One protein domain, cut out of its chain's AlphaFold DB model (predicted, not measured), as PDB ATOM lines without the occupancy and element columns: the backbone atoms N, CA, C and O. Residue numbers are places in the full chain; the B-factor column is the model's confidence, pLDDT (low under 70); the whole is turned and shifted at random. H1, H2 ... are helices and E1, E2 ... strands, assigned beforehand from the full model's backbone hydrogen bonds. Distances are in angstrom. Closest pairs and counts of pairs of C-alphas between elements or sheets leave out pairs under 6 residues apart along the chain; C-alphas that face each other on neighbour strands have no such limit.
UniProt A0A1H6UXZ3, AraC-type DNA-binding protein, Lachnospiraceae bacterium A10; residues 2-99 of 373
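What this domain is: This is residues 2 to 99 of the 373 residues of the protein "AraC-type DNA-binding protein" of Lachnospiraceae bacterium A10 (UniProt A0A1H6UXZ3). A tiny two-stranded sheet, E1 and E2, lies in the middle of a loosely branched set of helices: H1 and H3 leave it as two arms that meet at a corner, and H2 crosses H1. Residues 42 to 62 swing round from H2 to H3 as a long loop, and residues 59 to 64 stick out. The 98 printed residues hold six named helices and two antiparallel strands, in the order E1 H1 H2 H3 E2 H4 H5 H6, mostly helix. The whole is only just compact, close to loose, with a radius of gyration of the C-alphas of 14.9 A and spans of 46 by 41 by 26 A.

How they stand to each other: E1, residues 9 to 11, is the antiparallel neighbour of E2, residues 74 to 76, with N 10 and O 75 at 3.0 A and N 75 and O 10 at 2.8 A, within hydrogen-bond range. H1, residues 12 to 26, touches H2, residues 32 to 41, with residues 14 to 19 alone, about perpendicular at 86 degrees; the closest C-alphas, of Val 15 and Ala 35, are 5.8 A apart. H3, residues 63 to 71, and H1 only just touch, with 3 pairs of C-alphas within 8 A, only at their ends; the closest C-alphas, of Glu 13 and Met 71, are 4.6 A apart. H4, residues 78 to 82, is close to H2 but not clearly touching, the closest C-alphas, of Met 37 and Tyr 81, being 7.7 A apart. H5, residues 84 to 87, and H6, residues 96 to 99, are apart. In H1, H2, H3 and H4 every O i to N i+4 pair is within hydrogen-bond range; H5 and H6 are too short for such a pair.

Where its parts are: E1 begins at C-alpha 9 (83.723, 139.583, 126.413). From first to last C-alpha, H1 is 21.1 A long, H2 14.4 A and H3 12.1 A. H6 ends at C-alpha 99 (86.521, 143.830, 143.585).

The domain as a whole: The C-alphas of Asn 2 and Gly 27, the two farthest apart, are 46.9 A apart. The printed part has no cut, and the link from H2 to H3 is long. Residues 2 to 5, 48 to 53 and 84 to 99 have pLDDT under 70.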
ATOM      1  N   ASN A   2      85.479 118.899 134.064       35.31
ATOM      2  CA  ASN A   2      85.032 120.251 134.404       35.31
ATOM      3  C   ASN A   2      84.937 121.010 133.083       35.31
ATOM      4  O   ASN A   2      85.956 121.183 132.422       35.31
ATOM      5  N   MET A   3      83.726 121.377 132.660       39.81
ATOM      6  CA  MET A   3      83.582 122.346 131.580       39.81
ATOM      7  C   MET A   3      84.184 123.653 132.094       39.81
ATOM      8  O   MET A   3      83.668 124.218 133.059       39.81
ATOM      9  N   GLU A   4      85.307 124.084 131.518       51.62
ATOM     10  CA  GLU A   4      85.811 125.439 131.735       51.62
ATOM     11  C   GLU A   4      84.680 126.414 131.404       51.62
ATOM     12  O   GLU A   4      84.034 126.306 130.358       51.62
ATOM     13  N   LYS A   5      84.376 127.313 132.346       61.25
ATOM     14  CA  LYS A   5      83.324 128.313 132.172       61.25
ATOM     15  C   LYS A   5      83.726 129.181 130.974       61.25
ATOM     16  O   LYS A   5      84.796 129.781 130.987       61.25
ATOM     17  N   LEU A   6      82.913 129.198 129.918       74.50
ATOM     18  CA  LEU A   6      83.205 129.987 128.724       74.50
ATOM     19  C   LEU A   6      82.960 131.466 129.043       74.50
ATOM     20  O   LEU A   6      81.812 131.894 129.169       74.50
ATOM     21  N   HIS A   7      84.034 132.236 129.184       79.56
ATOM     22  CA  HIS A   7      83.932 133.667 129.442       79.56
ATOM     23  C   HIS A   7      83.439 134.411 128.191       79.56
ATOM     24  O   HIS A   7      83.765 134.055 127.057       79.56
ATOM     25  N   SER A   8      82.599 135.422 128.395       84.62
ATOM     26  CA  SER A   8      82.036 136.283 127.353       84.62
ATOM     27  C   SER A   8      82.574 137.697 127.510       84.62
ATOM     28  O   SER A   8      82.482 138.265 128.595       84.62
ATOM     29  N   TYR A   9      83.082 138.274 126.426       84.69
ATOM     30  CA  TYR A   9      83.723 139.583 126.413       84.69
ATOM     31  C   TYR A   9      83.084 140.536 125.400       84.69
ATOM     32  O   TYR A   9      82.628 140.115 124.331       84.69
ATOM     33  N   LEU A  10      83.106 141.828 125.728       86.62
ATOM     34  CA  LEU A  10      82.808 142.947 124.830       86.62
ATOM     35  C   LEU A  10      83.985 143.920 124.787       86.62
ATOM     36  O   LEU A  10      84.742 144.008 125.750       86.62
ATOM     37  N   TYR A  11      84.094 144.696 123.713       87.38
ATOM     38  CA  TYR A  11      84.979 145.856 123.679       87.38
ATOM     39  C   TYR A  11      84.202 147.141 123.961       87.38
ATOM     40  O   TYR A  11      83.047 147.292 123.548       87.38
ATOM     41  N   PHE A  12      84.854 148.092 124.630       85.06
ATOM     42  CA  PHE A  12      84.305 149.429 124.868       85.06
ATOM     43  C   PHE A  12      83.902 150.130 123.562       85.06
ATOM     44  O   PHE A  12      82.869 150.796 123.515       85.06
ATOM     45  N   GLU A  13      84.654 149.912 122.482       89.00
ATOM     46  CA  GLU A  13      84.342 150.413 121.140       89.00
ATOM     47  C   GLU A  13      82.961 149.957 120.644       89.00
ATOM     48  O   GLU A  13      82.173 150.766 120.150       89.00
ATOM     49  N   ASP A  14      82.638 148.670 120.799       89.88
ATOM     50  CA  ASP A  14      81.369 148.107 120.333       89.88
ATOM     51  C   ASP A  14      80.187 148.703 121.102       89.88
ATOM     52  O   ASP A  14      79.151 149.037 120.519       89.88
ATOM     53  N   VAL A  15      80.360 148.881 122.413       86.25
ATOM     54  CA  VAL A  15      79.377 149.532 123.281       86.25
ATOM     55  C   VAL A  15      79.182 150.990 122.866       86.25
ATOM     56  O   VAL A  15      78.049 151.401 122.605       86.25
ATOM     57  N   GLN A  16      80.266 151.760 122.740       86.44
ATOM     58  CA  GLN A  16      80.225 153.174 122.365       86.44
ATOM     59  C   GLN A  16      79.545 153.378 121.003       86.44
ATOM     60  O   GLN A  16      78.734 154.294 120.837       86.44
ATOM     61  N   ASN A  17      79.810 152.497 120.035       90.00
ATOM     62  CA  ASN A  17      79.155 152.521 118.727       90.00
ATOM     63  C   ASN A  17      77.640 152.316 118.841       90.00
ATOM     64  O   ASN A  17      76.865 153.004 118.169       90.00
ATOM     65  N   VAL A  18      77.193 151.405 119.711       89.75
ATOM     66  CA  VAL A  18      75.764 151.173 119.960       89.75
ATOM     67  C   VAL A  18      75.100 152.379 120.621       89.75
ATOM     68  O   VAL A  18      74.007 152.752 120.185       89.75
ATOM     69  N   LEU A  19      75.745 152.993 121.619       86.19
ATOM     70  CA  LEU A  19      75.253 154.201 122.292       86.19
ATOM     71  C   LEU A  19      75.069 155.351 121.289       86.19
ATOM     72  O   LEU A  19      73.970 155.895 121.155       86.19
ATOM     73  N   THR A  20      76.118 155.633 120.512       87.62
ATOM     74  CA  THR A  20      76.154 156.718 119.518       87.62
ATOM     75  C   THR A  20      75.096 156.509 118.430       87.62
ATOM     76  O   THR A  20      74.224 157.356 118.231       87.62
ATOM     77  N   THR A  21      75.072 155.324 117.805       90.25
ATOM     78  CA  THR A  21      74.105 154.994 116.740       90.25
ATOM     79  C   THR A  21      72.660 155.045 117.246       90.25
ATOM     80  O   THR A  21      71.741 155.404 116.507       90.25
ATOM     81  N   HIS A  22      72.414 154.653 118.504       89.94
ATOM     82  CA  HIS A  22      71.074 154.711 119.080       89.94
ATOM     83  C   HIS A  22      70.602 156.164 119.244       89.94
ATOM     84  O   HIS A  22      69.484 156.481 118.830       89.94
ATOM     85  N   LYS A  23      71.460 157.049 119.764       87.69
ATOM     86  CA  LYS A  23      71.158 158.479 119.900       87.69
ATOM     87  C   LYS A  23      70.902 159.142 118.551       87.69
ATOM     88  O   LYS A  23      69.902 159.841 118.411       87.69
ATOM     89  N   GLU A  24      71.746 158.890 117.554       89.19
ATOM     90  CA  GLU A  24      71.579 159.444 116.204       89.19
ATOM     91  C   GLU A  24      70.268 158.997 115.547       89.19
ATOM     92  O   GLU A  24      69.578 159.792 114.912       89.19
ATOM     93  N   LYS A  25      69.899 157.722 115.717       92.38
ATOM     94  CA  LYS A  25      68.727 157.142 115.055       92.38
ATOM     95  C   LYS A  25      67.402 157.478 115.736       92.38
ATOM     96  O   LYS A  25      66.395 157.631 115.048       92.38
ATOM     97  N   TYR A  26      67.373 157.518 117.067       91.12
ATOM     98  CA  TYR A  26      66.129 157.615 117.841       91.12
ATOM     99  C   TYR A  26      65.995 158.925 118.628       91.12
ATOM    100  O   TYR A  26      64.932 159.185 119.187       91.12
ATOM    101  N   GLY A  27      67.047 159.747 118.702       86.94
ATOM    102  CA  GLY A  27      67.077 160.973 119.508       86.94
ATOM    103  C   GLY A  27      67.099 160.730 121.023       86.94
ATOM    104  O   GLY A  27      67.153 161.680 121.799       86.94
ATOM    105  N   THR A  28      67.069 159.469 121.458       87.06
ATOM    106  CA  THR A  28      67.072 159.042 122.863       87.06
ATOM    107  C   THR A  28      68.406 158.410 123.232       87.06
ATOM    108  O   THR A  28      69.101 157.891 122.370       87.06
ATOM    109  N   ARG A  29      68.768 158.418 124.518       83.81
ATOM    110  CA  ARG A  29      69.962 157.722 125.027       83.81
ATOM    111  C   ARG A  29      69.574 156.425 125.740       83.81
ATOM    112  O   ARG A  29      68.484 156.340 126.307       83.81
ATOM    113  N   ILE A  30      70.480 155.451 125.743       82.44
ATOM    114  CA  ILE A  30      70.368 154.194 126.501       82.44
ATOM    115  C   ILE A  30      71.588 154.026 127.411       82.44
ATOM    116  O   ILE A  30      72.585 154.723 127.233       82.44
ATOM    117  N   ASP A  31      71.480 153.146 128.403       77.31
ATOM    118  CA  ASP A  31      72.570 152.804 129.323       77.31
ATOM    119  C   ASP A  31      73.485 151.692 128.772       77.31
ATOM    120  O   ASP A  31      73.154 150.993 127.803       77.31
ATOM    121  N   LEU A  32      74.639 151.518 129.425       76.44
ATOM    122  CA  LEU A  32      75.613 150.457 129.159       76.44
ATOM    123  C   LEU A  32      74.991 149.051 129.089       76.44
ATOM    124  O   LEU A  32      75.316 148.273 128.189       76.44
ATOM    125  N   LEU A  33      74.086 148.707 130.011       77.81
ATOM    126  CA  LEU A  33      73.482 147.371 130.075       77.81
ATOM    127  C   LEU A  33      72.605 147.097 128.851       77.81
ATOM    128  O   LEU A  33      72.681 146.028 128.240       77.81
ATOM    129  N   SER A  34      71.796 148.077 128.462       83.56
ATOM    130  CA  SER A  34      70.946 148.023 127.276       83.56
ATOM    131  C   SER A  34      71.785 147.871 126.008       83.56
ATOM    132  O   SER A  34      71.439 147.075 125.127       83.56
ATOM    133  N   ALA A  35      72.916 148.578 125.927       85.31
ATOM    134  CA  ALA A  35      73.870 148.428 124.833       85.31
ATOM    135  C   ALA A  35      74.495 147.018 124.806       85.31
ATOM    136  O   ALA A  35      74.471 146.357 123.764       85.31
ATOM    137  N   ALA A  36      74.957 146.507 125.950       82.94
ATOM    138  CA  ALA A  36      75.540 145.170 126.076       82.94
ATOM    139  C   ALA A  36      74.549 144.047 125.716       82.94
ATOM    140  O   ALA A  36      74.918 143.077 125.046       82.94
ATOM    141  N   MET A  37      73.277 144.176 126.110       84.44
ATOM    142  CA  MET A  37      72.216 143.222 125.757       84.44
ATOM    143  C   MET A  37      71.888 143.251 124.263       84.44
ATOM    144  O   MET A  37      71.621 142.207 123.661       84.44
ATOM    145  N   LYS A  38      71.937 144.432 123.635       88.44
ATOM    146  CA  LYS A  38      71.762 144.563 122.186       88.44
ATOM    147  C   LYS A  38      72.897 143.878 121.422       88.44
ATOM    148  O   LYS A  38      72.610 143.113 120.504       88.44
ATOM    149  N   LEU A  39      74.150 144.064 121.844       89.19
ATOM    150  CA  LEU A  39      75.313 143.378 121.261       89.19
ATOM    151  C   LEU A  39      75.201 141.852 121.377       89.19
ATOM    152  O   LEU A  39      75.423 141.147 120.391       89.19
ATOM    153  N   LYS A  40      74.739 141.344 122.531       86.44
ATOM    154  CA  LYS A  40      74.443 139.914 122.723       86.44
ATOM    155  C   LYS A  40      73.436 139.394 121.700       86.44
ATOM    156  O   LYS A  40      73.654 138.349 121.092       86.44
ATOM    157  N   LYS A  41      72.337 140.126 121.492       86.62
ATOM    158  CA  LYS A  41      71.286 139.754 120.530       86.62
ATOM    159  C   LYS A  41      71.780 139.784 119.079       86.62
ATOM    160  O   LYS A  41      71.302 139.000 118.266       86.62
ATOM    161  N   GLU A  42      72.723 140.668 118.762       87.75
ATOM    162  CA  GLU A  42      73.375 140.762 117.448       87.75
ATOM    163  C   GLU A  42      74.478 139.707 117.235       87.75
ATOM    164  O   GLU A  42      75.055 139.651 116.152       87.75
ATOM    165  N   GLY A  43      74.782 138.871 118.238       82.75
ATOM    166  CA  GLY A  43      75.850 137.869 118.164       82.75
ATOM    167  C   GLY A  43      77.265 138.456 118.229       82.75
ATOM    168  O   GLY A  43      78.228 137.758 117.927       82.75
ATOM    169  N   LYS A  44      77.409 139.726 118.625       81.56
ATOM    170  CA  LYS A  44      78.697 140.424 118.763       81.56
ATOM    171  C   LYS A  44      79.262 140.238 120.171       81.56
ATOM    172  O   LYS A  44      79.389 141.195 120.927       81.56
ATOM    173  N   VAL A  45      79.530 138.988 120.536       79.81
ATOM    174  CA  VAL A  45      80.138 138.608 121.820       79.81
ATOM    175  C   VAL A  45      81.370 137.773 121.529       79.81
ATOM    176  O   VAL A  45      81.306 136.814 120.759       79.81
ATOM    177  N   PHE A  46      82.490 138.135 122.142       79.94
ATOM    178  CA  PHE A  46      83.742 137.406 121.992       79.94
ATOM    179  C   PHE A  46      83.875 136.372 123.110       79.94
ATOM    180  O   PHE A  46      83.482 136.622 124.244       79.94
ATOM    181  N   HIS A  47      84.456 135.214 122.806       76.25
ATOM    182  CA  HIS A  47      84.722 134.155 123.795       76.25
ATOM    183  C   HIS A  47      86.212 133.981 124.107       76.25
ATOM    184  O   HIS A  47      86.610 133.090 124.852       76.25
ATOM    185  N   TYR A  48      87.037 134.848 123.525       67.12
ATOM    186  CA  TYR A  48      88.461 134.956 123.784       67.12
ATOM    187  C   TYR A  48      88.820 136.437 123.825       67.12
ATOM    188  O   TYR A  48      88.387 137.204 122.962       67.12
ATOM    189  N   ALA A  49      89.595 136.832 124.826       64.62
ATOM    190  CA  ALA A  49      90.016 138.209 125.012       64.62
ATOM    191  C   ALA A  49      91.465 138.373 124.544       64.62
ATOM    192  O   ALA A  49      92.368 137.704 125.054       64.62
ATOM    193  N   ASN A  50      91.681 139.270 123.579       64.19
ATOM    194  CA  ASN A  50      93.025 139.727 123.266       64.19
ATOM    195  C   ASN A  50      93.448 140.743 124.340       64.19
ATOM    196  O   ASN A  50      92.849 141.810 124.450       64.19
ATOM    197  N   HIS A  51      94.459 140.386 125.130       67.19
ATOM    198  CA  HIS A  51      95.008 141.226 126.192       67.19
ATOM    199  C   HIS A  51      96.330 141.900 125.793       67.19
ATOM    200  O   HIS A  51      96.997 142.445 126.661       67.19
ATOM    201  N   ASP A  52      96.716 141.872 124.512       63.81
ATOM    202  CA  ASP A  52      97.989 142.425 124.027       63.81
ATOM    203  C   ASP A  52      98.117 143.941 124.259       63.81
ATOM    204  O   ASP A  52      99.227 144.463 124.284       63.81
ATOM    205  N   LEU A  53      96.993 144.653 124.413       67.25
ATOM    206  CA  LEU A  53      96.966 146.088 124.688       67.25
ATOM    207  C   LEU A  53      96.839 146.343 126.188       67.25
ATOM    208  O   LEU A  53      95.818 146.027 126.808       67.25
ATOM    209  N   HIS A  54      97.856 146.983 126.756       77.62
ATOM    210  CA  HIS A  54      97.895 147.329 128.166       77.62
ATOM    211  C   HIS A  54      97.969 148.846 128.351       77.62
ATOM    212  O   HIS A  54      98.614 149.565 127.596       77.62
ATOM    213  N   PHE A  55      97.370 149.360 129.428       84.62
ATOM    214  CA  PHE A  55      97.500 150.779 129.792       84.62
ATOM    215  C   PHE A  55      98.957 151.216 130.004       84.62
ATOM    216  O   PHE A  55      99.272 152.398 129.884       84.62
ATOM    217  N   ILE A  56      99.865 150.265 130.250       84.88
ATOM    218  CA  ILE A  56     101.302 150.523 130.333       84.88
ATOM    219  C   ILE A  56     101.906 151.015 129.007       84.88
ATOM    220  O   ILE A  56     102.959 151.652 129.032       84.88
ATOM    221  N   ASP A  57     101.235 150.785 127.877       86.44
ATOM    222  CA  ASP A  57     101.707 151.179 126.548       86.44
ATOM    223  C   ASP A  57     101.428 152.656 126.237       86.44
ATOM    224  O   ASP A  57     102.053 153.222 125.342       86.44
ATOM    225  N   TRP A  58     100.526 153.302 126.984       89.62
ATOM    226  CA  TRP A  58     100.258 154.733 126.849       89.62
ATOM    227  C   TRP A  58     101.473 155.559 127.292       89.62
ATOM    228  O   TRP A  58     101.969 155.376 128.400       89.62
ATOM    229  N   ASP A  59     101.962 156.488 126.480       87.06
ATOM    230  CA  ASP A  59     103.138 157.310 126.814       87.06
ATOM    231  C   ASP A  59     102.902 158.346 127.940       87.06
ATOM    232  O   ASP A  59     103.861 158.849 128.525       87.06
ATOM    233  N   GLY A  60     101.641 158.604 128.302       84.50
ATOM    234  CA  GLY A  60     101.244 159.595 129.305       84.50
ATOM    235  C   GLY A  60     100.867 160.967 128.731       84.50
ATOM    236  O   GLY A  60     100.493 161.848 129.507       84.50
ATOM    237  N   GLU A  61     100.941 161.159 127.412       86.56
ATOM    238  CA  GLU A  61     100.719 162.441 126.726       86.56
ATOM    239  C   GLU A  61      99.807 162.305 125.488       86.56
ATOM    240  O   GLU A  61      98.940 163.154 125.273       86.56
ATOM    241  N   ASP A  62      99.921 161.223 124.709       90.06
ATOM    242  CA  ASP A  62      99.042 160.933 123.574       90.06
ATOM    243  C   ASP A  62      97.700 160.368 124.058       90.06
ATOM    244  O   ASP A  62      97.481 159.170 124.259       90.06
ATOM    245  N   PHE A  63      96.758 161.279 124.247       87.62
ATOM    246  CA  PHE A  63      95.386 160.982 124.630       87.62
ATOM    247  C   PHE A  63      94.624 160.143 123.588       87.62
ATOM    248  O   PHE A  63      93.731 159.377 123.955       87.62
ATOM    249  N   GLU A  64      94.990 160.205 122.308       87.50
ATOM    250  CA  GLU A  64      94.380 159.356 121.281       87.50
ATOM    251  C   GLU A  64      94.912 157.918 121.364       87.50
ATOM    252  O   GLU A  64      94.155 156.960 121.185       87.50
ATOM    253  N   GLN A  65      96.191 157.740 121.707       89.56
ATOM    254  CA  GLN A  65      96.752 156.427 122.032       89.56
ATOM    255  C   GLN A  65      96.021 155.792 123.223       89.56
ATOM    256  O   GLN A  65      95.576 154.646 123.129       89.56
ATOM    257  N   LEU A  66      95.837 156.542 124.315       89.19
ATOM    258  CA  LEU A  66      95.075 156.087 125.483       89.19
ATOM    259  C   LEU A  66      93.651 155.664 125.102       89.19
ATOM    260  O   LEU A  66      93.199 154.587 125.495       89.19
ATOM    261  N   ARG A  67      92.953 156.488 124.310       87.62
ATOM    262  CA  ARG A  67      91.599 156.184 123.837       87.62
ATOM    263  C   ARG A  67      91.564 154.870 123.059       87.62
ATOM    264  O   ARG A  67      90.680 154.055 123.307       87.62
ATOM    265  N   LYS A  68      92.525 154.627 122.162       88.44
ATOM    266  CA  LYS A  68      92.618 153.371 121.395       88.44
ATOM    267  C   LYS A  68      92.822 152.152 122.290       88.44
ATOM    268  O   LYS A  68      92.155 151.143 122.075       88.44
ATOM    269  N   ILE A  69      93.699 152.255 123.291       88.50
ATOM    270  CA  ILE A  69      93.921 151.186 124.277       88.50
ATOM    271  C   ILE A  69      92.620 150.902 125.033       88.50
ATOM    272  O   ILE A  69      92.173 149.758 125.065       88.50
ATOM    273  N   TYR A  70      91.972 151.939 125.573       86.94
ATOM    274  CA  TYR A  70      90.735 151.790 126.344       86.94
ATOM    275  C   TYR A  70      89.601 151.188 125.503       86.94
ATOM    276  O   TYR A  70      88.961 150.227 125.918       86.94
ATOM    277  N   MET A  71      89.387 151.693 124.285       86.62
ATOM    278  CA  MET A  71      88.315 151.241 123.390       86.62
ATOM    279  C   MET A  71      88.440 149.762 123.002       86.62
ATOM    280  O   MET A  71      87.428 149.096 122.781       86.62
ATOM    281  N   ARG A  72      89.666 149.232 122.956       88.00
ATOM    282  CA  ARG A  72      89.955 147.825 122.650       88.00
ATOM    283  C   ARG A  72      90.205 146.962 123.885       88.00
ATOM    284  O   ARG A  72      90.547 145.793 123.730       88.00
ATOM    285  N   TYR A  73      90.004 147.488 125.091       83.62
ATOM    286  CA  TYR A  73      90.149 146.690 126.300       83.62
ATOM    287  C   TYR A  73      88.971 145.701 126.440       83.62
ATOM    288  O   TYR A  73      87.813 146.125 126.346       83.62
ATOM    289  N   PRO A  74      89.225 144.392 126.644       82.94
ATOM    290  CA  PRO A  74      88.170 143.393 126.773       82.94
ATOM    291  C   PRO A  74      87.477 143.472 128.144       82.94
ATOM    292  O   PRO A  74      88.099 143.359 129.198       82.94
ATOM    293  N   ILE A  75      86.156 143.619 128.125       77.38
ATOM    294  CA  ILE A  75      85.277 143.690 129.295       77.38
ATOM    295  C   ILE A  75      84.629 142.322 129.485       77.38
ATOM    296  O   ILE A  75      83.863 141.895 128.623       77.38
ATOM    297  N   ASP A  76      84.900 141.638 130.596       78.56
ATOM    298  CA  ASP A  76      84.205 140.388 130.930       78.56
ATOM    299  C   ASP A  76      82.743 140.670 131.318       78.56
ATOM    300  O   ASP A  76      82.450 141.267 132.351       78.56
ATOM    301  N   VAL A  77      81.810 140.231 130.483       78.56
ATOM    302  CA  VAL A  77      80.363 140.412 130.664       78.56
ATOM    303  C   VAL A  77      79.645 139.097 130.974       78.56
ATOM    304  O   VAL A  77      78.415 139.034 130.912       78.56
ATOM    305  N   THR A  78      80.388 138.039 131.310       80.56
ATOM    306  CA  THR A  78      79.845 136.696 131.565       80.56
ATOM    307  C   THR A  78      78.717 136.743 132.593       80.56
ATOM    308  O   THR A  78      77.599 136.309 132.312       80.56
ATOM    309  N   ASP A  79      78.964 137.369 133.744       73.31
ATOM    310  CA  ASP A  79      77.983 137.422 134.831       73.31
ATOM    311  C   ASP A  79      76.763 138.288 134.474       73.31
ATOM    312  O   ASP A  79      75.638 137.940 134.847       73.31
ATOM    313  N   ILE A  80      76.957 139.365 133.694       73.62
ATOM    314  CA  ILE A  80      75.877 140.228 133.176       73.62
ATOM    315  C   ILE A  80      74.924 139.415 132.299       73.62
ATOM    316  O   ILE A  80      73.700 139.547 132.373       73.62
ATOM    317  N   TYR A  81      75.487 138.557 131.454       77.56
ATOM    318  CA  TYR A  81      74.738 137.737 130.515       77.56
ATOM    319  C   TYR A  81      74.062 136.532 131.145       77.56
ATOM    320  O   TYR A  81      73.018 136.122 130.627       77.56
ATOM    321  N   GLU A  82      74.640 135.977 132.206       79.38
ATOM    322  CA  GLU A  82      74.055 134.880 132.974       79.38
ATOM    323  C   GLU A  82      72.919 135.366 133.881       79.38
ATOM    324  O   GLU A  82      71.912 134.673 134.011       79.38
ATOM    325  N   ASN A  83      73.024 136.577 134.445       73.50
ATOM    326  CA  ASN A  83      72.047 137.091 135.412       73.50
ATOM    327  C   ASN A  83      71.455 138.478 135.060       73.50
ATOM    328  O   ASN A  83      71.416 139.338 135.939       73.50
ATOM    329  N   PRO A  84      70.909 138.713 133.843       68.81
ATOM    330  CA  PRO A  84      70.449 140.033 133.372       68.81
ATOM    331  C   PRO A  84      69.573 140.810 134.362       68.81
ATOM    332  O   PRO A  84      69.690 142.023 134.493       68.81
ATOM    333  N   GLN A  85      68.679 140.093 135.048       64.56
ATOM    334  CA  GLN A  85      67.667 140.656 135.943       64.56
ATOM    335  C   GLN A  85      68.265 141.286 137.205       64.56
ATOM    336  O   GLN A  85      67.686 142.220 137.746       64.56
ATOM    337  N   VAL A  86      69.438 140.819 137.641       60.38
ATOM    338  CA  VAL A  86      70.168 141.395 138.782       60.38
ATOM    339  C   VAL A  86      70.719 142.779 138.425       60.38
ATOM    340  O   VAL A  86      70.768 143.663 139.275       60.38
ATOM    341  N   TYR A  87      71.066 142.987 137.155       58.59
ATOM    342  CA  TYR A  87      71.724 144.196 136.659       58.59
ATOM    343  C   TYR A  87      70.749 145.295 136.210       58.59
ATOM    344  O   TYR A  87      71.167 146.430 136.009       58.59
ATOM    345  N   LEU A  88      69.451 144.989 136.067       51.47
ATOM    346  CA  LEU A  88      68.426 145.915 135.558       51.47
ATOM    347  C   LEU A  88      67.985 147.001 136.560       51.47
ATOM    348  O   LEU A  88      67.315 147.948 136.154       51.47
ATOM    349  N   SER A  89      68.333 146.886 137.848       41.44
ATOM    350  CA  SER A  89      67.921 147.855 138.884       41.44
ATOM    351  C   SER A  89      69.068 148.522 139.645       41.44
ATOM    352  O   SER A  89      68.868 149.603 140.190       41.44
ATOM    353  N   LYS A  90      70.245 147.891 139.694       44.47
ATOM    354  CA  LYS A  90      71.507 148.410 140.241       44.47
ATOM    355  C   LYS A  90      72.636 147.627 139.577       44.47
ATOM    356  O   LYS A  90      72.503 146.416 139.434       44.47
ATOM    357  N   VAL A  91      73.735 148.278 139.199       45.03
ATOM    358  CA  VAL A  91      74.972 147.547 138.895       45.03
ATOM    359  C   VAL A  91      75.448 146.969 140.234       45.03
ATOM    360  O   VAL A  91      75.736 147.741 141.143       45.03
ATOM    361  N   PRO A  92      75.430 145.647 140.440       37.03
ATOM    362  CA  PRO A  92      75.745 145.075 141.726       37.03
ATOM    363  C   PRO A  92      77.256 145.145 141.967       37.03
ATOM    364  O   PRO A  92      78.073 144.881 141.080       37.03
ATOM    365  N   GLU A  93      77.611 145.440 143.213       39.47
ATOM    366  CA  GLU A  93      78.976 145.512 143.760       39.47
ATOM    367  C   GLU A  93      79.783 144.208 143.607       39.47
ATOM    368  O   GLU A  93      80.956 144.141 143.966       39.47
ATOM    369  N   ASN A  94      79.161 143.139 143.105       34.44
ATOM    370  CA  ASN A  94      79.742 141.810 142.977       34.44
ATOM    371  C   ASN A  94      80.213 141.459 141.555       34.44
ATOM    372  O   ASN A  94      80.766 140.370 141.379       34.44
ATOM    373  N   LEU A  95      80.050 142.344 140.559       43.56
ATOM    374  CA  LEU A  95      80.791 142.188 139.304       43.56
ATOM    375  C   LEU A  95      82.287 142.179 139.610       43.56
ATOM    376  O   LEU A  95      82.767 142.938 140.451       43.56
ATOM    377  N   SER A  96      83.041 141.348 138.893       42.88
ATOM    378  CA  SER A  96      84.508 141.299 138.966       42.88
ATOM    379  C   SER A  96      85.161 142.691 138.893       42.88
ATOM    380  O   SER A  96      86.183 142.901 139.547       42.88
ATOM    381  N   PHE A  97      84.520 143.639 138.198       45.91
ATOM    382  CA  PHE A  97      84.866 145.063 138.117       45.91
ATOM    383  C   PHE A  97      84.962 145.787 139.476       45.91
ATOM    384  O   PHE A  97      85.860 146.598 139.663       45.91
ATOM    385  N   PHE A  98      84.115 145.471 140.464       51.94
ATOM    386  CA  PHE A  98      84.064 146.181 141.760       51.94
ATOM    387  C   PHE A  98      84.892 145.526 142.875       51.94
ATOM    388  O   PHE A  98      84.868 145.966 144.025       51.94
ATOM    389  N   LYS A  99      85.665 144.473 142.571       63.62
ATOM    390  CA  LYS A  99      86.521 143.830 143.585       63.62
ATOM    391  C   LYS A  99      87.701 144.706 144.014       63.62
ATOM    392  O   LYS A  99      88.231 144.497 145.104       63.62
TER     393      LYS A  99